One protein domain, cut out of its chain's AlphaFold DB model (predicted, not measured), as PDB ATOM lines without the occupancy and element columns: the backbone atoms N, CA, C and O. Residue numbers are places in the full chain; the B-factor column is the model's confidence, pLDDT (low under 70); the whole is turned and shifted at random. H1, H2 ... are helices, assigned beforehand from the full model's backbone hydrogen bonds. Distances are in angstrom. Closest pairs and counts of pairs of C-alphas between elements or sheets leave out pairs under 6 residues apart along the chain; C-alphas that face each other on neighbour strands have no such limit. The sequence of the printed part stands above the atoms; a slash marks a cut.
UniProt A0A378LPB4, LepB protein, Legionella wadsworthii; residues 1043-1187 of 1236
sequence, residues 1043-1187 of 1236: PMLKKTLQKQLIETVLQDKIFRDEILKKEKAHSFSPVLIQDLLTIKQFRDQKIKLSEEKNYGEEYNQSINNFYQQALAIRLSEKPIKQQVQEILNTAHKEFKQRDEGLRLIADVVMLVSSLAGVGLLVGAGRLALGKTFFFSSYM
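Overview. This is residues 1043 to 1187 of the 1236 residues of the protein "LepB protein" of Legionella wadsworthii (UniProt A0A378LPB4). Four helices, H3 to H6, form a square up-and-down bundle, each running against the one before it. H1 and H2 meet at a corner and pack on its H3 and H4 side, while H7 turns off the end of H6. The printed part has 145 residues, with seven named helices in the order H1 to H7 and no named strand: all helix. It is compact, with a radius of gyration of the C-alphas of 15.4 A and spans of 48 by 33 by 29 A.

Along the chain. The longest helix, H3, covers residues 1078 to 1101, 34.9 A from C-alpha 1078 at (7.193, -27.299, 19.657) to C-alpha 1101 at (6.353, -60.950, 28.791). H4 is residues 1105 to 1123, 26.9 A; H5 is 1128 to 1143, 22.4 A; H6 is 1149 to 1163, 21.1 A. H1 is 1047 to 1059, H2 1061 to 1067, and H7 1166 to 1176, ending at (6.159, -40.215, 42.511).

Arrangement. H3 and H4 touch as a hairpin at a shallow tilt of 5 degrees, closest at the C-alphas of Ile 1095 and Asn 1108, 5.7 A. H4 and H5 form a hairpin, closest at C-alphas 1110 and 1142, 5.5 A. H5 and H6 form another, closest at C-alphas 1143 and 1149, 4.7 A. H6 touches H3 with residues 1159 to 1163 alone, closest at C-alphas 1163 and 1083, 6.4 A. H3 and H5 are apart. H1 touches H3 at a steep tilt of 46 degrees, with residues 1049 to 1053 alone, closest at C-alphas 1053 and 1081, 6.7 A. H2 touches H4, closest at C-alphas 1066 and 1120, 6.1 A. H1 and H2 touch only at the corner. H7 touches H6, only just about perpendicular at 71 degrees, closest at C-alphas 1167 and 1161, 4.3 A. Every O i to N i+4 pair is within hydrogen-bond range in H1 to H6, and 6 of 7 in H7.

Size, cuts and confidence. The C-alphas of Pro 1043 and Met 1187, the two farthest apart, are 48.5 A apart. The printed part has no cut and no long link. Mean pLDDT of the printed part is 72.3; 57 residues are under 70, among them 1043 to 1052 and 1161 to 1187.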
ATOM      1  N   PRO A1043      13.482 -19.483  12.175       49.00
ATOM      2  CA  PRO A1043      14.413 -20.002  13.184       49.00
ATOM      3  C   PRO A1043      13.879 -19.997  14.633       49.00
ATOM      4  O   PRO A1043      14.668 -20.049  15.576       49.00
ATOM      5  N   MET A1044      12.559 -19.959  14.842       46.12
ATOM      6  CA  MET A1044      11.915 -19.916  16.172       46.12
ATOM      7  C   MET A1044      11.942 -21.248  16.959       46.12
ATOM      8  O   MET A1044      11.438 -21.327  18.082       46.12
ATOM      9  N   LEU A1045      12.533 -22.313  16.411       53.59
ATOM     10  CA  LEU A1045      12.646 -23.611  17.082       53.59
ATOM     11  C   LEU A1045      13.778 -23.639  18.126       53.59
ATOM     12  O   LEU A1045      14.925 -23.283  17.857       53.59
ATOM     13  N   LYS A1046      13.490 -24.171  19.324       57.62
ATOM     14  CA  LYS A1046      14.535 -24.498  20.313       57.62
ATOM     15  C   LYS A1046      15.463 -25.574  19.735       57.62
ATOM     16  O   LYS A1046      15.007 -26.684  19.462       57.62
ATOM     17  N   LYS A1047      16.766 -25.272  19.626       57.88
ATOM     18  CA  LYS A1047      17.799 -26.149  19.025       57.88
ATOM     19  C   LYS A1047      17.729 -27.618  19.468       57.88
ATOM     20  O   LYS A1047      17.929 -28.495  18.638       57.88
ATOM     21  N   THR A1048      17.441 -27.902  20.739       63.28
ATOM     22  CA  THR A1048      17.320 -29.276  21.262       63.28
ATOM     23  C   THR A1048      16.126 -30.042  20.690       63.28
ATOM     24  O   THR A1048      16.308 -31.173  20.255       63.28
ATOM     25  N   LEU A1049      14.940 -29.429  20.618       64.12
ATOM     26  CA  LEU A1049      13.743 -30.048  20.025       64.12
ATOM     27  C   LEU A1049      13.894 -30.235  18.511       64.12
ATOM     28  O   LEU A1049      13.535 -31.284  17.985       64.12
ATOM     29  N   GLN A1050      14.479 -29.254  17.815       64.12
ATOM     30  CA  GLN A1050      14.772 -29.379  16.384       64.12
ATOM     31  C   GLN A1050      15.783 -30.500  16.115       64.12
ATOM     32  O   GLN A1050      15.587 -31.295  15.200       64.12
ATOM     33  N   LYS A1051      16.831 -30.604  16.943       65.06
ATOM     34  CA  LYS A1051      17.809 -31.691  16.869       65.06
ATOM     35  C   LYS A1051      17.150 -33.058  17.105       65.06
ATOM     36  O   LYS A1051      17.334 -33.942  16.280       65.06
ATOM     37  N   GLN A1052      16.339 -33.212  18.154       67.81
ATOM     38  CA  GLN A1052      15.636 -34.470  18.448       67.81
ATOM     39  C   GLN A1052      14.643 -34.871  17.347       67.81
ATOM     40  O   GLN A1052      14.548 -36.053  17.020       67.81
ATOM     41  N   LEU A1053      13.937 -33.908  16.740       73.12
ATOM     42  CA  LEU A1053      13.081 -34.167  15.580       73.12
ATOM     43  C   LEU A1053      13.905 -34.717  14.407       73.12
ATOM     44  O   LEU A1053      13.559 -35.764  13.869       73.12
ATOM     45  N   ILE A1054      15.008 -34.048  14.052       66.62
ATOM     46  CA  ILE A1054      15.899 -34.468  12.960       66.62
ATOM     47  C   ILE A1054      16.505 -35.849  13.250       66.62
ATOM     48  O   ILE A1054      16.437 -36.729  12.400       66.62
ATOM     49  N   GLU A1055      17.029 -36.088  14.455       68.00
ATOM     50  CA  GLU A1055      17.582 -37.392  14.851       68.00
ATOM     51  C   GLU A1055      16.530 -38.512  14.778       68.00
ATOM     52  O   GLU A1055      16.831 -39.596  14.282       68.00
ATOM     53  N   THR A1056      15.278 -38.249  15.173       75.25
ATOM     54  CA  THR A1056      14.193 -39.245  15.086       75.25
ATOM     55  C   THR A1056      13.776 -39.509  13.634       75.25
ATOM     56  O   THR A1056      13.603 -40.664  13.254       75.25
ATOM     57  N   VAL A1057      13.687 -38.466  12.799       72.38
ATOM     58  CA  VAL A1057      13.418 -38.561  11.348       72.38
ATOM     59  C   VAL A1057      14.533 -39.305  10.597       72.38
ATOM     60  O   VAL A1057      14.275 -39.931   9.573       72.38
ATOM     61  N   LEU A1058      15.770 -39.288  11.097       65.25
ATOM     62  CA  LEU A1058      16.876 -40.055  10.516       65.25
ATOM     63  C   LEU A1058      16.891 -41.530  10.957       65.25
ATOM     64  O   LEU A1058      17.395 -42.369  10.213       65.25
ATOM     65  N   GLN A1059      16.353 -41.857  12.139       73.06
ATOM     66  CA  GLN A1059      16.495 -43.183  12.764       73.06
ATOM     67  C   GLN A1059      15.241 -44.068  12.692       73.06
ATOM     68  O   GLN A1059      15.370 -45.285  12.570       73.06
ATOM     69  N   ASP A1060      14.033 -43.502  12.767       78.69
ATOM     70  CA  ASP A1060      12.781 -44.266  12.758       78.69
ATOM     71  C   ASP A1060      12.087 -44.154  11.393       78.69
ATOM     72  O   ASP A1060      11.595 -43.093  11.000       78.69
ATOM     73  N   LYS A1061      12.047 -45.273  10.656       78.56
ATOM     74  CA  LYS A1061      11.450 -45.326   9.316       78.56
ATOM     75  C   LYS A1061       9.955 -44.993   9.329       78.56
ATOM     76  O   LYS A1061       9.512 -44.278   8.443       78.56
ATOM     77  N   ILE A1062       9.184 -45.487  10.299       82.56
ATOM     78  CA  ILE A1062       7.733 -45.232  10.347       82.56
ATOM     79  C   ILE A1062       7.500 -43.746  10.640       82.56
ATOM     80  O   ILE A1062       6.710 -43.092   9.965       82.56
ATOM     81  N   PHE A1063       8.257 -43.190  11.587       83.75
ATOM     82  CA  PHE A1063       8.201 -41.773  11.941       83.75
ATOM     83  C   PHE A1063       8.542 -40.850  10.762       83.75
ATOM     84  O   PHE A1063       7.824 -39.886  10.498       83.75
ATOM     85  N   ARG A1064       9.618 -41.159  10.027       79.06
ATOM     86  CA  ARG A1064      10.026 -40.422   8.826       79.06
ATOM     87  C   ARG A1064       8.998 -40.532   7.712       79.06
ATOM     88  O   ARG A1064       8.611 -39.515   7.143       79.06
ATOM     89  N   ASP A1065       8.593 -41.754   7.383       78.56
ATOM     90  CA  ASP A1065       7.774 -42.018   6.207       78.56
ATOM     91  C   ASP A1065       6.343 -41.448   6.391       78.56
ATOM     92  O   ASP A1065       5.715 -41.109   5.395       78.56
ATOM     93  N   GLU A1066       5.844 -41.239   7.624       81.81
ATOM     94  CA  GLU A1066       4.634 -40.423   7.872       81.81
ATOM     95  C   GLU A1066       4.903 -38.903   7.883       81.81
ATOM     96  O   GLU A1066       4.085 -38.140   7.370       81.81
ATOM     97  N   ILE A1067       6.046 -38.429   8.401       76.25
ATOM     98  CA  ILE A1067       6.406 -36.996   8.357       76.25
ATOM     99  C   ILE A1067       6.562 -36.483   6.918       76.25
ATOM    100  O   ILE A1067       6.147 -35.361   6.631       76.25
ATOM    101  N   LEU A1068       7.110 -37.295   6.009       69.06
ATOM    102  CA  LEU A1068       7.286 -36.932   4.597       69.06
ATOM    103  C   LEU A1068       5.974 -36.921   3.792       69.06
ATOM    104  O   LEU A1068       5.917 -36.276   2.750       69.06
ATOM    105  N   LYS A1069       4.907 -37.575   4.271       72.00
ATOM    106  CA  LYS A1069       3.563 -37.501   3.659       72.00
ATOM    107  C   LYS A1069       2.785 -36.244   4.047       72.00
ATOM    108  O   LYS A1069       1.674 -36.045   3.561       72.00
ATOM    109  N   LYS A1070       3.306 -35.424   4.963       66.88
ATOM    110  CA  LYS A1070       2.590 -34.259   5.483       66.88
ATOM    111  C   LYS A1070       2.442 -33.187   4.400       66.88
ATOM    112  O   LYS A1070       3.427 -32.585   3.974       66.88
ATOM    113  N   GLU A1071       1.206 -32.899   4.003       58.31
ATOM    114  CA  GLU A1071       0.916 -31.807   3.072       58.31
ATOM    115  C   GLU A1071       1.288 -30.433   3.671       58.31
ATOM    116  O   GLU A1071       1.343 -30.234   4.889       58.31
ATOM    117  N   LYS A1072       1.622 -29.475   2.796       56.47
ATOM    118  CA  LYS A1072       2.514 -28.334   3.099       56.47
ATOM    119  C   LYS A1072       1.975 -27.267   4.077       56.47
ATOM    120  O   LYS A1072       2.688 -26.306   4.351       56.47
ATOM    121  N   ALA A1073       0.748 -27.387   4.584       51.62
ATOM    122  CA  ALA A1073      -0.003 -26.257   5.143       51.62
ATOM    123  C   ALA A1073       0.230 -25.934   6.640       51.62
ATOM    124  O   ALA A1073      -0.125 -24.838   7.072       51.62
ATOM    125  N   HIS A1074       0.895 -26.796   7.424       55.94
ATOM    126  CA  HIS A1074       1.196 -26.523   8.844       55.94
ATOM    127  C   HIS A1074       2.686 -26.654   9.203       55.94
ATOM    128  O   HIS A1074       3.313 -27.690   8.968       55.94
ATOM    129  N   SER A1075       3.239 -25.646   9.887       60.59
ATOM    130  CA  SER A1075       4.603 -25.673  10.437       60.59
ATOM    131  C   SER A1075       4.731 -26.597  11.663       60.59
ATOM    132  O   SER A1075       3.744 -26.975  12.302       60.59
ATOM    133  N   PHE A1076       5.958 -27.007  11.999       68.31
ATOM    134  CA  PHE A1076       6.218 -27.850  13.173       68.31
ATOM    135  C   PHE A1076       6.296 -27.012  14.453       68.31
ATOM    136  O   PHE A1076       7.348 -26.476  14.801       68.31
ATOM    137  N   SER A1077       5.181 -26.915  15.181       70.19
ATOM    138  CA  SER A1077       5.171 -26.286  16.506       70.19
ATOM    139  C   SER A1077       5.926 -27.145  17.542       70.19
ATOM    140  O   SER A1077       5.928 -28.375  17.436       70.19
ATOM    141  N   PRO A1078       6.524 -26.544  18.592       68.38
ATOM    142  CA  PRO A1078       7.193 -27.299  19.657       68.38
ATOM    143  C   PRO A1078       6.293 -28.331  20.354       68.38
ATOM    144  O   PRO A1078       6.783 -29.372  20.781       68.38
ATOM    145  N   VAL A1079       4.984 -28.055  20.439       73.81
ATOM    146  CA  VAL A1079       3.982 -28.969  21.012       73.81
ATOM    147  C   VAL A1079       3.777 -30.180  20.102       73.81
ATOM    148  O   VAL A1079       3.887 -31.308  20.565       73.81
ATOM    149  N   LEU A1080       3.585 -29.965  18.793       78.69
ATOM    150  CA  LEU A1080       3.419 -31.057  17.829       78.69
ATOM    151  C   LEU A1080       4.640 -31.994  17.818       78.69
ATOM    152  O   LEU A1080       4.476 -33.209  17.790       78.69
ATOM    153  N   ILE A1081       5.858 -31.447  17.896       75.31
ATOM    154  CA  ILE A1081       7.088 -32.251  18.001       75.31
ATOM    155  C   ILE A1081       7.062 -33.121  19.269       75.31
ATOM    156  O   ILE A1081       7.333 -34.320  19.200       75.31
ATOM    157  N   GLN A1082       6.711 -32.538  20.419       77.69
ATOM    158  CA  GLN A1082       6.666 -33.249  21.699       77.69
ATOM    159  C   GLN A1082       5.609 -34.367  21.716       77.69
ATOM    160  O   GLN A1082       5.866 -35.446  22.256       77.69
ATOM    161  N   ASP A1083       4.454 -34.145  21.091       81.12
ATOM    162  CA  ASP A1083       3.373 -35.130  20.987       81.12
ATOM    163  C   ASP A1083       3.791 -36.355  20.164       81.12
ATOM    164  O   ASP A1083       3.612 -37.493  20.600       81.12
ATOM    165  N   LEU A1084       4.409 -36.136  18.998       84.56
ATOM    166  CA  LEU A1084       4.880 -37.211  18.116       84.56
ATOM    167  C   LEU A1084       5.964 -38.064  18.801       84.56
ATOM    168  O   LEU A1084       5.934 -39.295  18.727       84.56
ATOM    169  N   LEU A1085       6.882 -37.427  19.540       81.69
ATOM    170  CA  LEU A1085       7.882 -38.121  20.360       81.69
ATOM    171  C   LEU A1085       7.243 -38.915  21.518       81.69
ATOM    172  O   LEU A1085       7.710 -40.004  21.846       81.69
ATOM    173  N   THR A1086       6.143 -38.423  22.094       80.12
ATOM    174  CA  THR A1086       5.389 -39.123  23.154       80.12
ATOM    175  C   THR A1086       4.647 -40.349  22.602       80.12
ATOM    176  O   THR A1086       4.652 -41.414  23.225       80.12
ATOM    177  N   ILE A1087       4.088 -40.247  21.390       85.69
ATOM    178  CA  ILE A1087       3.489 -41.370  20.649       85.69
ATOM    179  C   ILE A1087       4.537 -42.459  20.359       85.69
ATOM    180  O   ILE A1087       4.273 -43.644  20.580       85.69
ATOM    181  N   LYS A1088       5.760 -42.068  19.971       85.12
ATOM    182  CA  LYS A1088       6.895 -42.998  19.842       85.12
ATOM    183  C   LYS A1088       7.274 -43.654  21.174       85.12
ATOM    184  O   LYS A1088       7.431 -44.873  21.224       85.12
ATOM    185  N   GLN A1089       7.353 -42.882  22.258       82.56
ATOM    186  CA  GLN A1089       7.708 -43.401  23.581       82.56
ATOM    187  C   GLN A1089       6.726 -44.474  24.086       82.56
ATOM    188  O   GLN A1089       7.164 -45.461  24.677       82.56
ATOM    189  N   PHE A1090       5.420 -44.324  23.828       83.94
ATOM    190  CA  PHE A1090       4.430 -45.369  24.121       83.94
ATOM    191  C   PHE A1090       4.719 -46.653  23.337       83.94
ATOM    192  O   PHE A1090       4.800 -47.726  23.934       83.94
ATOM    193  N   ARG A1091       4.920 -46.548  22.015       88.38
ATOM    194  CA  ARG A1091       5.202 -47.701  21.150       88.38
ATOM    195  C   ARG A1091       6.445 -48.452  21.617       88.38
ATOM    196  O   ARG A1091       6.363 -49.649  21.877       88.38
ATOM    197  N   ASP A1092       7.561 -47.751  21.800       83.12
ATOM    198  CA  ASP A1092       8.831 -48.371  22.192       83.12
ATOM    199  C   ASP A1092       8.742 -49.038  23.587       83.12
ATOM    200  O   ASP A1092       9.304 -50.113  23.797       83.12
ATOM    201  N   GLN A1093       7.960 -48.480  24.526       82.12
ATOM    202  CA  GLN A1093       7.693 -49.119  25.825       82.12
ATOM    203  C   GLN A1093       6.801 -50.366  25.731       82.12
ATOM    204  O   GLN A1093       6.985 -51.302  26.511       82.12
ATOM    205  N   LYS A1094       5.834 -50.402  24.806       83.12
ATOM    206  CA  LYS A1094       4.932 -51.552  24.641       83.12
ATOM    207  C   LYS A1094       5.576 -52.708  23.877       83.12
ATOM    208  O   LYS A1094       5.361 -53.848  24.277       83.12
ATOM    209  N   ILE A1095       6.422 -52.432  22.880       83.06
ATOM    210  CA  ILE A1095       7.270 -53.463  22.258       83.06
ATOM    211  C   ILE A1095       8.191 -54.091  23.317       83.06
ATOM    212  O   ILE A1095       8.175 -55.306  23.489       83.06
ATOM    213  N   LYS A1096       8.883 -53.286  24.136       81.62
ATOM    214  CA  LYS A1096       9.737 -53.818  25.213       81.62
ATOM    215  C   LYS A1096       8.973 -54.659  26.245       81.62
ATOM    216  O   LYS A1096       9.476 -55.675  26.710       81.62
ATOM    217  N   LEU A1097       7.743 -54.275  26.600       75.75
ATOM    218  CA  LEU A1097       6.907 -55.091  27.490       75.75
ATOM    219  C   LEU A1097       6.503 -56.428  26.842       75.75
ATOM    220  O   LEU A1097       6.419 -57.437  27.539       75.75
ATOM    221  N   SER A1098       6.280 -56.443  25.526       79.25
ATOM    222  CA  SER A1098       6.026 -57.660  24.747       79.25
ATOM    223  C   SER A1098       7.220 -58.610  24.759       79.25
ATOM    224  O   SER A1098       7.033 -59.805  24.966       79.25
ATOM    225  N   GLU A1099       8.442 -58.085  24.647       80.06
ATOM    226  CA  GLU A1099       9.689 -58.848  24.804       80.06
ATOM    227  C   GLU A1099       9.835 -59.401  26.238       80.06
ATOM    228  O   GLU A1099      10.108 -60.584  26.427       80.06
ATOM    229  N   GLU A1100       9.587 -58.577  27.265       78.94
ATOM    230  CA  GLU A1100       9.694 -58.965  28.686       78.94
ATOM    231  C   GLU A1100       8.622 -59.968  29.157       78.94
ATOM    232  O   GLU A1100       8.820 -60.658  30.163       78.94
ATOM    233  N   LYS A1101       7.470 -60.034  28.477       76.38
ATOM    234  CA  LYS A1101       6.353 -60.950  28.791       76.38
ATOM    235  C   LYS A1101       6.131 -62.047  27.757       76.38
ATOM    236  O   LYS A1101       5.343 -62.953  28.011       76.38
ATOM    237  N   ASN A1102       6.861 -61.994  26.649       77.38
ATOM    238  CA  ASN A1102       6.773 -62.904  25.516       77.38
ATOM    239  C   ASN A1102       5.350 -62.990  24.911       77.38
ATOM    240  O   ASN A1102       4.875 -64.076  24.586       77.38
ATOM    241  N   TYR A1103       4.665 -61.842  24.765       76.88
ATOM    242  CA  TYR A1103       3.290 -61.763  24.222       76.88
ATOM    243  C   TYR A1103       3.197 -62.068  22.708       76.88
ATOM    244  O   TYR A1103       2.097 -62.241  22.186       76.88
ATOM    245  N   GLY A1104       4.331 -62.162  22.005       79.06
ATOM    246  CA  GLY A1104       4.413 -62.613  20.612       79.06
ATOM    247  C   GLY A1104       4.262 -61.512  19.555       79.06
ATOM    248  O   GLY A1104       3.856 -60.383  19.824       79.06
ATOM    249  N   GLU A1105       4.608 -61.850  18.310       80.62
ATOM    250  CA  GLU A1105       4.779 -60.851  17.244       80.62
ATOM    251  C   GLU A1105       3.459 -60.214  16.775       80.62
ATOM    252  O   GLU A1105       3.440 -59.066  16.342       80.62
ATOM    253  N   GLU A1106       2.323 -60.892  16.953       80.19
ATOM    254  CA  GLU A1106       1.004 -60.290  16.724       80.19
ATOM    255  C   GLU A1106       0.718 -59.090  17.643       80.19
ATOM    256  O   GLU A1106       0.098 -58.115  17.212       80.19
ATOM    257  N   TYR A1107       1.183 -59.137  18.897       83.31
ATOM    258  CA  TYR A1107       1.092 -58.008  19.824       83.31
ATOM    259  C   TYR A1107       1.957 -56.851  19.316       83.31
ATOM    260  O   TYR A1107       1.494 -55.710  19.239       83.31
ATOM    261  N   ASN A1108       3.189 -57.153  18.891       84.25
ATOM    262  CA  ASN A1108       4.109 -56.172  18.315       84.25
ATOM    263  C   ASN A1108       3.517 -55.509  17.065       84.25
ATOM    264  O   ASN A1108       3.580 -54.284  16.931       84.25
ATOM    265  N   GLN A1109       2.873 -56.283  16.189       86.19
ATOM    266  CA  GLN A1109       2.226 -55.755  14.995       86.19
ATOM    267  C   GLN A1109       1.025 -54.861  15.333       86.19
ATOM    268  O   GLN A1109       0.946 -53.761  14.794       86.19
ATOM    269  N   SER A1110       0.142 -55.247  16.265       84.62
ATOM    270  CA  SER A1110      -0.955 -54.375  16.727       84.62
ATOM    271  C   SER A1110      -0.433 -53.055  17.330       84.62
ATOM    272  O   SER A1110      -0.995 -51.991  17.070       84.62
ATOM    273  N   ILE A1111       0.677 -53.086  18.081       88.25
ATOM    274  CA  ILE A1111       1.337 -51.878  18.609       88.25
ATOM    275  C   ILE A1111       1.935 -51.011  17.484       88.25
ATOM    276  O   ILE A1111       1.784 -49.788  17.513       88.25
ATOM    277  N   ASN A1112       2.578 -51.611  16.476       88.00
ATOM    278  CA  ASN A1112       3.136 -50.891  15.324       88.00
ATOM    279  C   ASN A1112       2.039 -50.290  14.418       88.00
ATOM    280  O   ASN A1112       2.163 -49.139  13.998       88.00
ATOM    281  N   ASN A1113       0.942 -51.019  14.178       88.38
ATOM    282  CA  ASN A1113      -0.235 -50.532  13.454       88.38
ATOM    283  C   ASN A1113      -0.838 -49.304  14.143       88.38
ATOM    284  O   ASN A1113      -1.129 -48.298  13.490       88.38
ATOM    285  N   PHE A1114      -1.036 -49.382  15.465       89.94
ATOM    286  CA  PHE A1114      -1.534 -48.268  16.270       89.94
ATOM    287  C   PHE A1114      -0.583 -47.068  16.199       89.94
ATOM    288  O   PHE A1114      -1.031 -45.947  15.976       89.94
ATOM    289  N   TYR A1115       0.727 -47.298  16.332       92.19
ATOM    290  CA  TYR A1115       1.756 -46.258  16.274       92.19
ATOM    291  C   TYR A1115       1.737 -45.473  14.957       92.19
ATOM    292  O   TYR A1115       1.674 -44.244  14.982       92.19
ATOM    293  N   GLN A1116       1.723 -46.167  13.815       90.44
ATOM    294  CA  GLN A1116       1.677 -45.526  12.500       90.44
ATOM    295  C   GLN A1116       0.384 -44.719  12.301       90.44
ATOM    296  O   GLN A1116       0.438 -43.554  11.906       90.44
ATOM    297  N   GLN A1117      -0.773 -45.308  12.629       88.00
ATOM    298  CA  GLN A1117      -2.070 -44.625  12.541       88.00
ATOM    299  C   GLN A1117      -2.112 -43.391  13.470       88.00
ATOM    300  O   GLN A1117      -2.511 -42.315  13.033       88.00
ATOM    301  N   ALA A1118      -1.623 -43.491  14.712       87.25
ATOM    302  CA  ALA A1118      -1.596 -42.380  15.666       87.25
ATOM    303  C   ALA A1118      -0.671 -41.224  15.236       87.25
ATOM    304  O   ALA A1118      -1.031 -40.061  15.425       87.25
ATOM    305  N   LEU A1119       0.486 -41.516  14.625       87.75
ATOM    306  CA  LEU A1119       1.351 -40.489  14.028       87.75
ATOM    307  C   LEU A1119       0.643 -39.761  12.878       87.75
ATOM    308  O   LEU A1119       0.598 -38.531  12.881       87.75
ATOM    309  N   ALA A1120       0.052 -40.500  11.934       86.12
ATOM    310  CA  ALA A1120      -0.665 -39.922  10.797       86.12
ATOM    311  C   ALA A1120      -1.863 -39.060  11.246       86.12
ATOM    312  O   ALA A1120      -2.047 -37.946  10.755       86.12
ATOM    313  N   ILE A1121      -2.629 -39.521  12.243       85.81
ATOM    314  CA  ILE A1121      -3.729 -38.751  12.844       85.81
ATOM    315  C   ILE A1121      -3.200 -37.465  13.500       85.81
ATOM    316  O   ILE A1121      -3.760 -36.394  13.260       85.81
ATOM    317  N   ARG A1122      -2.104 -37.530  14.276       86.06
ATOM    318  CA  ARG A1122      -1.528 -36.349  14.952       86.06
ATOM    319  C   ARG A1122      -0.915 -35.334  13.975       86.06
ATOM    320  O   ARG A1122      -0.938 -34.138  14.258       86.06
ATOM    321  N   LEU A1123      -0.393 -35.798  12.837       81.44
ATOM    322  CA  LEU A1123       0.141 -34.966  11.751       81.44
ATOM    323  C   LEU A1123      -0.942 -34.315  10.873       81.44
ATOM    324  O   LEU A1123      -0.624 -33.364  10.157       81.44
ATOM    325  N   SER A1124      -2.187 -34.804  10.926       81.38
ATOM    326  CA  SER A1124      -3.315 -34.272  10.149       81.38
ATOM    327  C   SER A1124      -3.787 -32.891  10.626       81.38
ATOM    328  O   SER A1124      -3.496 -32.458  11.741       81.38
ATOM    329  N   GLU A1125      -4.584 -32.211   9.799       80.19
ATOM    330  CA  GLU A1125      -5.164 -30.895  10.120       80.19
ATOM    331  C   GLU A1125      -6.464 -30.969  10.941       80.19
ATOM    332  O   GLU A1125      -7.075 -29.944  11.249       80.19
ATOM    333  N   LYS A1126      -6.915 -32.175  11.312       79.81
ATOM    334  CA  LYS A1126      -8.165 -32.359  12.063       79.81
ATOM    335  C   LYS A1126      -8.088 -31.646  13.423       79.81
ATOM    336  O   LYS A1126      -7.043 -31.722  14.072       79.81
ATOM    337  N   PRO A1127      -9.167 -31.008  13.917       80.94
ATOM    338  CA  PRO A1127      -9.202 -30.423  15.257       80.94
ATOM    339  C   PRO A1127      -8.765 -31.417  16.339       80.94
ATOM    340  O   PRO A1127      -9.111 -32.596  16.276       80.94
ATOM    341  N   ILE A1128      -8.061 -30.946  17.374       76.81
ATOM    342  CA  ILE A1128      -7.433 -31.824  18.381       76.81
ATOM    343  C   ILE A1128      -8.415 -32.816  19.034       76.81
ATOM    344  O   ILE A1128      -8.043 -33.961  19.257       76.81
ATOM    345  N   LYS A1129      -9.685 -32.434  19.249       73.25
ATOM    346  CA  LYS A1129     -10.737 -33.348  19.740       73.25
ATOM    347  C   LYS A1129     -11.024 -34.518  18.782       73.25
ATOM    348  O   LYS A1129     -11.205 -35.639  19.242       73.25
ATOM    349  N   GLN A1130     -11.021 -34.287  17.468       79.50
ATOM    350  CA  GLN A1130     -11.185 -35.358  16.477       79.50
ATOM    351  C   GLN A1130      -9.943 -36.254  16.416       79.50
ATOM    352  O   GLN A1130     -10.084 -37.469  16.357       79.50
ATOM    353  N   GLN A1131      -8.734 -35.687  16.512       81.94
ATOM    354  CA  GLN A1131      -7.501 -36.486  16.576       81.94
ATOM    355  C   GLN A1131      -7.471 -37.398  17.813       81.94
ATOM    356  O   GLN A1131      -7.165 -38.581  17.707       81.94
ATOM    357  N   VAL A1132      -7.846 -36.855  18.975       78.44
ATOM    358  CA  VAL A1132      -8.065 -37.585  20.237       78.44
ATOM    359  C   VAL A1132      -9.020 -38.763  20.015       78.44
ATOM    360  O   VAL A1132      -8.657 -39.898  20.327       78.44
ATOM    361  N   GLN A1133     -10.196 -38.521  19.428       77.38
ATOM    362  CA  GLN A1133     -11.195 -39.572  19.221       77.38
ATOM    363  C   GLN A1133     -10.748 -40.626  18.198       77.38
ATOM    364  O   GLN A1133     -10.954 -41.819  18.411       77.38
ATOM    365  N   GLU A1134     -10.076 -40.235  17.115       84.06
ATOM    366  CA  GLU A1134      -9.555 -41.180  16.122       84.06
ATOM    367  C   GLU A1134      -8.415 -42.049  16.677       84.06
ATOM    368  O   GLU A1134      -8.354 -43.238  16.362       84.06
ATOM    369  N   ILE A1135      -7.562 -41.516  17.560       84.62
ATOM    370  CA  ILE A1135      -6.545 -42.308  18.272       84.62
ATOM    371  C   ILE A1135      -7.214 -43.327  19.214       84.62
ATOM    372  O   ILE A1135      -6.810 -44.491  19.233       84.62
ATOM    373  N   LEU A1136      -8.271 -42.942  19.941       78.75
ATOM    374  CA  LEU A1136      -9.039 -43.866  20.792       78.75
ATOM    375  C   LEU A1136      -9.754 -44.955  19.971       78.75
ATOM    376  O   LEU A1136      -9.653 -46.139  20.300       78.75
ATOM    377  N   ASN A1137     -10.399 -44.583  18.862       81.25
ATOM    378  CA  ASN A1137     -11.039 -45.520  17.935       81.25
ATOM    379  C   ASN A1137     -10.016 -46.506  17.335       81.25
ATOM    380  O   ASN A1137     -10.288 -47.704  17.237       81.25
ATOM    381  N   THR A1138      -8.817 -46.023  16.989       85.00
ATOM    382  CA  THR A1138      -7.704 -46.858  16.503       85.00
ATOM    383  C   THR A1138      -7.252 -47.852  17.574       85.00
ATOM    384  O   THR A1138      -7.097 -49.035  17.285       85.00
ATOM    385  N   ALA A1139      -7.091 -47.413  18.826       81.44
ATOM    386  CA  ALA A1139      -6.731 -48.303  19.929       81.44
ATOM    387  C   ALA A1139      -7.785 -49.391  20.171       81.44
ATOM    388  O   ALA A1139      -7.432 -50.546  20.392       81.44
ATOM    389  N   HIS A1140      -9.079 -49.067  20.078       76.25
ATOM    390  CA  HIS A1140     -10.126 -50.087  20.163       76.25
ATOM    391  C   HIS A1140     -10.022 -51.100  19.017       76.25
ATOM    392  O   HIS A1140     -10.001 -52.304  19.267       76.25
ATOM    393  N   LYS A1141      -9.882 -50.627  17.771       82.19
ATOM    394  CA  LYS A1141      -9.734 -51.474  16.578       82.19
ATOM    395  C   LYS A1141      -8.563 -52.458  16.691       82.19
ATOM    396  O   LYS A1141      -8.746 -53.638  16.412       82.19
ATOM    397  N   GLU A1142      -7.383 -51.994  17.102       82.81
ATOM    398  CA  GLU A1142      -6.180 -52.839  17.170       82.81
ATOM    399  C   GLU A1142      -6.114 -53.715  18.444       82.81
ATOM    400  O   GLU A1142      -5.410 -54.728  18.435       82.81
ATOM    401  N   PHE A1143      -6.823 -53.363  19.533       83.12
ATOM    402  CA  PHE A1143      -6.674 -54.028  20.843       83.12
ATOM    403  C   PHE A1143      -7.926 -54.732  21.409       83.12
ATOM    404  O   PHE A1143      -7.759 -55.543  22.316       83.12
ATOM    405  N   LYS A1144      -9.156 -54.502  20.908       72.81
ATOM    406  CA  LYS A1144     -10.398 -55.109  21.464       72.81
ATOM    407  C   LYS A1144     -10.346 -56.641  21.551       72.81
ATOM    408  O   LYS A1144     -10.851 -57.214  22.506       72.81
ATOM    409  N   GLN A1145      -9.732 -57.285  20.559       69.12
ATOM    410  CA  GLN A1145      -9.651 -58.744  20.392       69.12
ATOM    411  C   GLN A1145      -8.523 -59.410  21.217       69.12
ATOM    412  O   GLN A1145      -8.151 -60.546  20.938       69.12
ATOM    413  N   ARG A1146      -7.897 -58.707  22.174       66.50
ATOM    414  CA  ARG A1146      -6.743 -59.204  22.949       66.50
ATOM    415  C   ARG A1146      -7.101 -59.370  24.427       66.50
ATOM    416  O   ARG A1146      -7.806 -58.526  24.974       66.50
ATOM    417  N   ASP A1147      -6.529 -60.370  25.098       58.72
ATOM    418  CA  ASP A1147      -6.829 -60.681  26.511       58.72
ATOM    419  C   ASP A1147      -6.509 -59.525  27.485       58.72
ATOM    420  O   ASP A1147      -7.239 -59.287  28.443       58.72
ATOM    421  N   GLU A1148      -5.461 -58.736  27.213       61.47
ATOM    422  CA  GLU A1148      -5.159 -57.485  27.940       61.47
ATOM    423  C   GLU A1148      -5.677 -56.215  27.219       61.47
ATOM    424  O   GLU A1148      -5.242 -55.097  27.509       61.47
ATOM    425  N   GLY A1149      -6.618 -56.351  26.280       64.25
ATOM    426  CA  GLY A1149      -7.095 -55.281  25.394       64.25
ATOM    427  C   GLY A1149      -7.621 -54.047  26.126       64.25
ATOM    428  O   GLY A1149      -7.188 -52.927  25.850       64.25
ATOM    429  N   LEU A1150      -8.465 -54.244  27.146       66.69
ATOM    430  CA  LEU A1150      -8.969 -53.170  28.020       66.69
ATOM    431  C   LEU A1150      -7.837 -52.375  28.700       66.69
ATOM    432  O   LEU A1150      -7.960 -51.174  28.935       66.69
ATOM    433  N   ARG A1151      -6.712 -53.035  28.997       69.62
ATOM    434  CA  ARG A1151      -5.545 -52.450  29.670       69.62
ATOM    435  C   ARG A1151      -4.688 -51.631  28.707       69.62
ATOM    436  O   ARG A1151      -4.198 -50.568  29.082       69.62
ATOM    437  N   LEU A1152      -4.546 -52.091  27.461       74.19
ATOM    438  CA  LEU A1152      -3.935 -51.312  26.380       74.19
ATOM    439  C   LEU A1152      -4.770 -50.075  26.036       74.19
ATOM    440  O   LEU A1152      -4.205 -48.990  25.916       74.19
ATOM    441  N   ILE A1153      -6.097 -50.207  25.964       76.56
ATOM    442  CA  ILE A1153      -7.012 -49.077  25.754       76.56
ATOM    443  C   ILE A1153      -6.882 -48.060  26.899       76.56
ATOM    444  O   ILE A1153      -6.723 -46.874  26.626       76.56
ATOM    445  N   ALA A1154      -6.840 -48.493  28.166       68.94
ATOM    446  CA  ALA A1154      -6.613 -47.598  29.308       68.94
ATOM    447  C   ALA A1154      -5.259 -46.857  29.250       68.94
ATOM    448  O   ALA A1154      -5.164 -45.692  29.645       68.94
ATOM    449  N   ASP A1155      -4.212 -47.494  28.719       75.12
ATOM    450  CA  ASP A1155      -2.910 -46.851  28.529       75.12
ATOM    451  C   ASP A1155      -2.871 -45.901  27.322       75.12
ATOM    452  O   ASP A1155      -2.182 -44.879  27.381       75.12
ATOM    453  N   VAL A1156      -3.664 -46.149  26.273       79.88
ATOM    454  CA  VAL A1156      -3.896 -45.137  25.229       79.88
ATOM    455  C   VAL A1156      -4.741 -43.984  25.760       79.88
ATOM    456  O   VAL A1156      -4.417 -42.840  25.465       79.88
ATOM    457  N   VAL A1157      -5.745 -44.223  26.610       73.50
ATOM    458  CA  VAL A1157      -6.483 -43.145  27.295       73.50
ATOM    459  C   VAL A1157      -5.523 -42.266  28.106       73.50
ATOM    460  O   VAL A1157      -5.634 -41.043  28.045       73.50
ATOM    461  N   MET A1158      -4.522 -42.836  28.788       71.44
ATOM    462  CA  MET A1158      -3.457 -42.060  29.449       71.44
ATOM    463  C   MET A1158      -2.591 -41.247  28.475       71.44
ATOM    464  O   MET A1158      -2.317 -40.076  28.745       71.44
ATOM    465  N   LEU A1159      -2.182 -41.827  27.340       77.25
ATOM    466  CA  LEU A1159      -1.448 -41.117  26.283       77.25
ATOM    467  C   LEU A1159      -2.277 -39.954  25.721       77.25
ATOM    468  O   LEU A1159      -1.814 -38.817  25.703       77.25
ATOM    469  N   VAL A1160      -3.528 -40.207  25.353       74.19
ATOM    470  CA  VAL A1160      -4.473 -39.220  24.819       74.19
ATOM    471  C   VAL A1160      -4.748 -38.117  25.849       74.19
ATOM    472  O   VAL A1160      -4.761 -36.934  25.512       74.19
ATOM    473  N   SER A1161      -4.836 -38.475  27.132       65.19
ATOM    474  CA  SER A1161      -4.953 -37.517  28.235       65.19
ATOM    475  C   SER A1161      -3.687 -36.668  28.413       65.19
ATOM    476  O   SER A1161      -3.787 -35.529  28.863       65.19
ATOM    477  N   SER A1162      -2.497 -37.180  28.071       64.25
ATOM    478  CA  SER A1162      -1.255 -36.387  28.070       64.25
ATOM    479  C   SER A1162      -1.163 -35.418  26.884       64.25
ATOM    480  O   SER A1162      -0.715 -34.293  27.090       64.25
ATOM    481  N   LEU A1163      -1.704 -35.776  25.709       67.75
ATOM    482  CA  LEU A1163      -1.890 -34.850  24.574       67.75
ATOM    483  C   LEU A1163      -2.852 -33.694  24.926       67.75
ATOM    484  O   LEU A1163      -2.720 -32.588  24.413       67.75
ATOM    485  N   ALA A1164      -3.797 -33.936  25.843       59.44
ATOM    486  CA  ALA A1164      -4.681 -32.925  26.433       59.44
ATOM    487  C   ALA A1164      -4.139 -32.308  27.749       59.44
ATOM    488  O   ALA A1164      -4.871 -31.620  28.461       59.44
ATOM    489  N   GLY A1165      -2.879 -32.570  28.120       54.50
ATOM    490  CA  GLY A1165      -2.201 -32.030  29.309       54.50
ATOM    491  C   GLY A1165      -2.604 -32.637  30.665       54.50
ATOM    492  O   GLY A1165      -1.761 -32.741  31.557       54.50
ATOM    493  N   VAL A1166      -3.849 -33.089  30.840       54.03
ATOM    494  CA  VAL A1166      -4.379 -33.586  32.130       54.03
ATOM    495  C   VAL A1166      -3.699 -34.887  32.589       54.03
ATOM    496  O   VAL A1166      -3.361 -35.047  33.763       54.03
ATOM    497  N   GLY A1167      -3.441 -35.813  31.661       53.22
ATOM    498  CA  GLY A1167      -2.879 -37.139  31.951       53.22
ATOM    499  C   GLY A1167      -1.449 -37.113  32.497       53.22
ATOM    500  O   GLY A1167      -1.058 -38.019  33.235       53.22
ATOM    501  N   LEU A1168      -0.682 -36.056  32.206       54.28
ATOM    502  CA  LEU A1168       0.683 -35.884  32.716       54.28
ATOM    503  C   LEU A1168       0.722 -35.754  34.243       54.28
ATOM    504  O   LEU A1168       1.615 -36.319  34.868       54.28
ATOM    505  N   LEU A1169      -0.261 -35.085  34.854       52.25
ATOM    506  CA  LEU A1169      -0.346 -34.949  36.313       52.25
ATOM    507  C   LEU A1169      -0.617 -36.303  36.987       52.25
ATOM    508  O   LEU A1169       0.029 -36.648  37.977       52.25
ATOM    509  N   VAL A1170      -1.516 -37.106  36.411       54.44
ATOM    510  CA  VAL A1170      -1.844 -38.452  36.910       54.44
ATOM    511  C   VAL A1170      -0.651 -39.402  36.741       54.44
ATOM    512  O   VAL A1170      -0.290 -40.118  37.675       54.44
ATOM    513  N   GLY A1171       0.010 -39.379  35.580       54.41
ATOM    514  CA  GLY A1171       1.197 -40.191  35.305       54.41
ATOM    515  C   GLY A1171       2.411 -39.810  36.162       54.41
ATOM    516  O   GLY A1171       3.103 -40.691  36.675       54.41
ATOM    517  N   ALA A1172       2.633 -38.514  36.404       53.91
ATOM    518  CA  ALA A1172       3.664 -38.029  37.323       53.91
ATOM    519  C   ALA A1172       3.369 -38.428  38.779       53.91
ATOM    520  O   ALA A1172       4.267 -38.898  39.477       53.91
ATOM    521  N   GLY A1173       2.109 -38.335  39.221       55.00
ATOM    522  CA  GLY A1173       1.681 -38.820  40.537       55.00
ATOM    523  C   GLY A1173       1.915 -40.325  40.726       55.00
ATOM    524  O   GLY A1173       2.325 -40.759  41.800       55.00
ATOM    525  N   ARG A1174       1.737 -41.133  39.670       61.81
ATOM    526  CA  ARG A1174       2.082 -42.567  39.687       61.81
ATOM    527  C   ARG A1174       3.587 -42.798  39.842       61.81
ATOM    528  O   ARG A1174       3.967 -43.601  40.693       61.81
ATOM    529  N   LEU A1175       4.421 -42.077  39.089       57.94
ATOM    530  CA  LEU A1175       5.886 -42.161  39.190       57.94
ATOM    531  C   LEU A1175       6.393 -41.738  40.578       57.94
ATOM    532  O   LEU A1175       7.216 -42.437  41.163       57.94
ATOM    533  N   ALA A1176       5.848 -40.659  41.149       58.12
ATOM    534  CA  ALA A1176       6.159 -40.215  42.511       58.12
ATOM    535  C   ALA A1176       5.753 -41.242  43.591       58.12
ATOM    536  O   ALA A1176       6.387 -41.323  44.639       58.12
ATOM    537  N   LEU A1177       4.736 -42.066  43.317       53.22
ATOM    538  CA  LEU A1177       4.313 -43.200  44.149       53.22
ATOM    539  C   LEU A1177       5.015 -44.527  43.778       53.22
ATOM    540  O   LEU A1177       4.527 -45.599  44.144       53.22
ATOM    541  N   GLY A1178       6.131 -44.478  43.040       51.50
ATOM    542  CA  GLY A1178       6.948 -45.648  42.691       51.50
ATOM    543  C   GLY A1178       6.317 -46.602  41.671       51.50
ATOM    544  O   GLY A1178       6.726 -47.758  41.581       51.50
ATOM    545  N   LYS A1179       5.307 -46.157  40.913       55.88
ATOM    546  CA  LYS A1179       4.588 -46.961  39.909       55.88
ATOM    547  C   LYS A1179       4.914 -46.491  38.496       55.88
ATOM    548  O   LYS A1179       5.169 -45.314  38.264       55.88
ATOM    549  N   THR A1180       4.831 -47.395  37.523       59.56
ATOM    550  CA  THR A1180       4.975 -47.042  36.103       59.56
ATOM    551  C   THR A1180       3.928 -46.013  35.669       59.56
ATOM    552  O   THR A1180       2.778 -46.049  36.125       59.56
ATOM    553  N   PHE A1181       4.323 -45.122  34.752       60.59
ATOM    554  CA  PHE A1181       3.468 -44.085  34.160       60.59
ATOM    555  C   PHE A1181       2.168 -44.685  33.592       60.59
ATOM    556  O   PHE A1181       1.074 -44.247  33.940       60.59
ATOM    557  N   PHE A1182       2.306 -45.779  32.840       68.62
ATOM    558  CA  PHE A1182       1.225 -46.629  32.336       68.62
ATOM    559  C   PHE A1182       0.802 -47.723  33.346       68.62
ATOM    560  O   PHE A1182       1.548 -48.073  34.267       68.62
ATOM    561  N   PHE A1183      -0.411 -48.258  33.200       57.81
ATOM    562  CA  PHE A1183      -1.094 -49.206  34.090       57.81
ATOM    563  C   PHE A1183      -0.657 -50.673  33.941       57.81
ATOM    564  O   PHE A1183      -0.924 -51.465  34.849       57.81
ATOM    565  N   SER A1184       0.014 -51.053  32.849       55.16
ATOM    566  CA  SER A1184       0.228 -52.457  32.454       55.16
ATOM    567  C   SER A1184       1.204 -53.315  33.295       55.16
ATOM    568  O   SER A1184       1.716 -54.308  32.791       55.16
ATOM    569  N   SER A1185       1.492 -52.974  34.558       52.34
ATOM    570  CA  SER A1185       2.603 -53.569  35.336       52.34
ATOM    571  C   SER A1185       2.242 -54.347  36.613       52.34
ATOM    572  O   SER A1185       3.078 -55.111  37.089       52.34
ATOM    573  N   TYR A1186       1.036 -54.207  37.186       50.94
ATOM    574  CA  TYR A1186       0.692 -54.848  38.476       50.94
ATOM    575  C   TYR A1186      -0.756 -55.369  38.556       50.94
ATOM    576  O   TYR A1186      -1.646 -54.826  37.898       50.94
ATOM    577  N   MET A1187      -0.980 -56.422  39.352       36.56
ATOM    578  CA  MET A1187      -2.189 -57.266  39.351       36.56
ATOM    579  C   MET A1187      -2.932 -57.247  40.704       36.56
ATOM    580  O   MET A1187      -2.308 -57.442  41.747       36.56
TER     581      MET A1187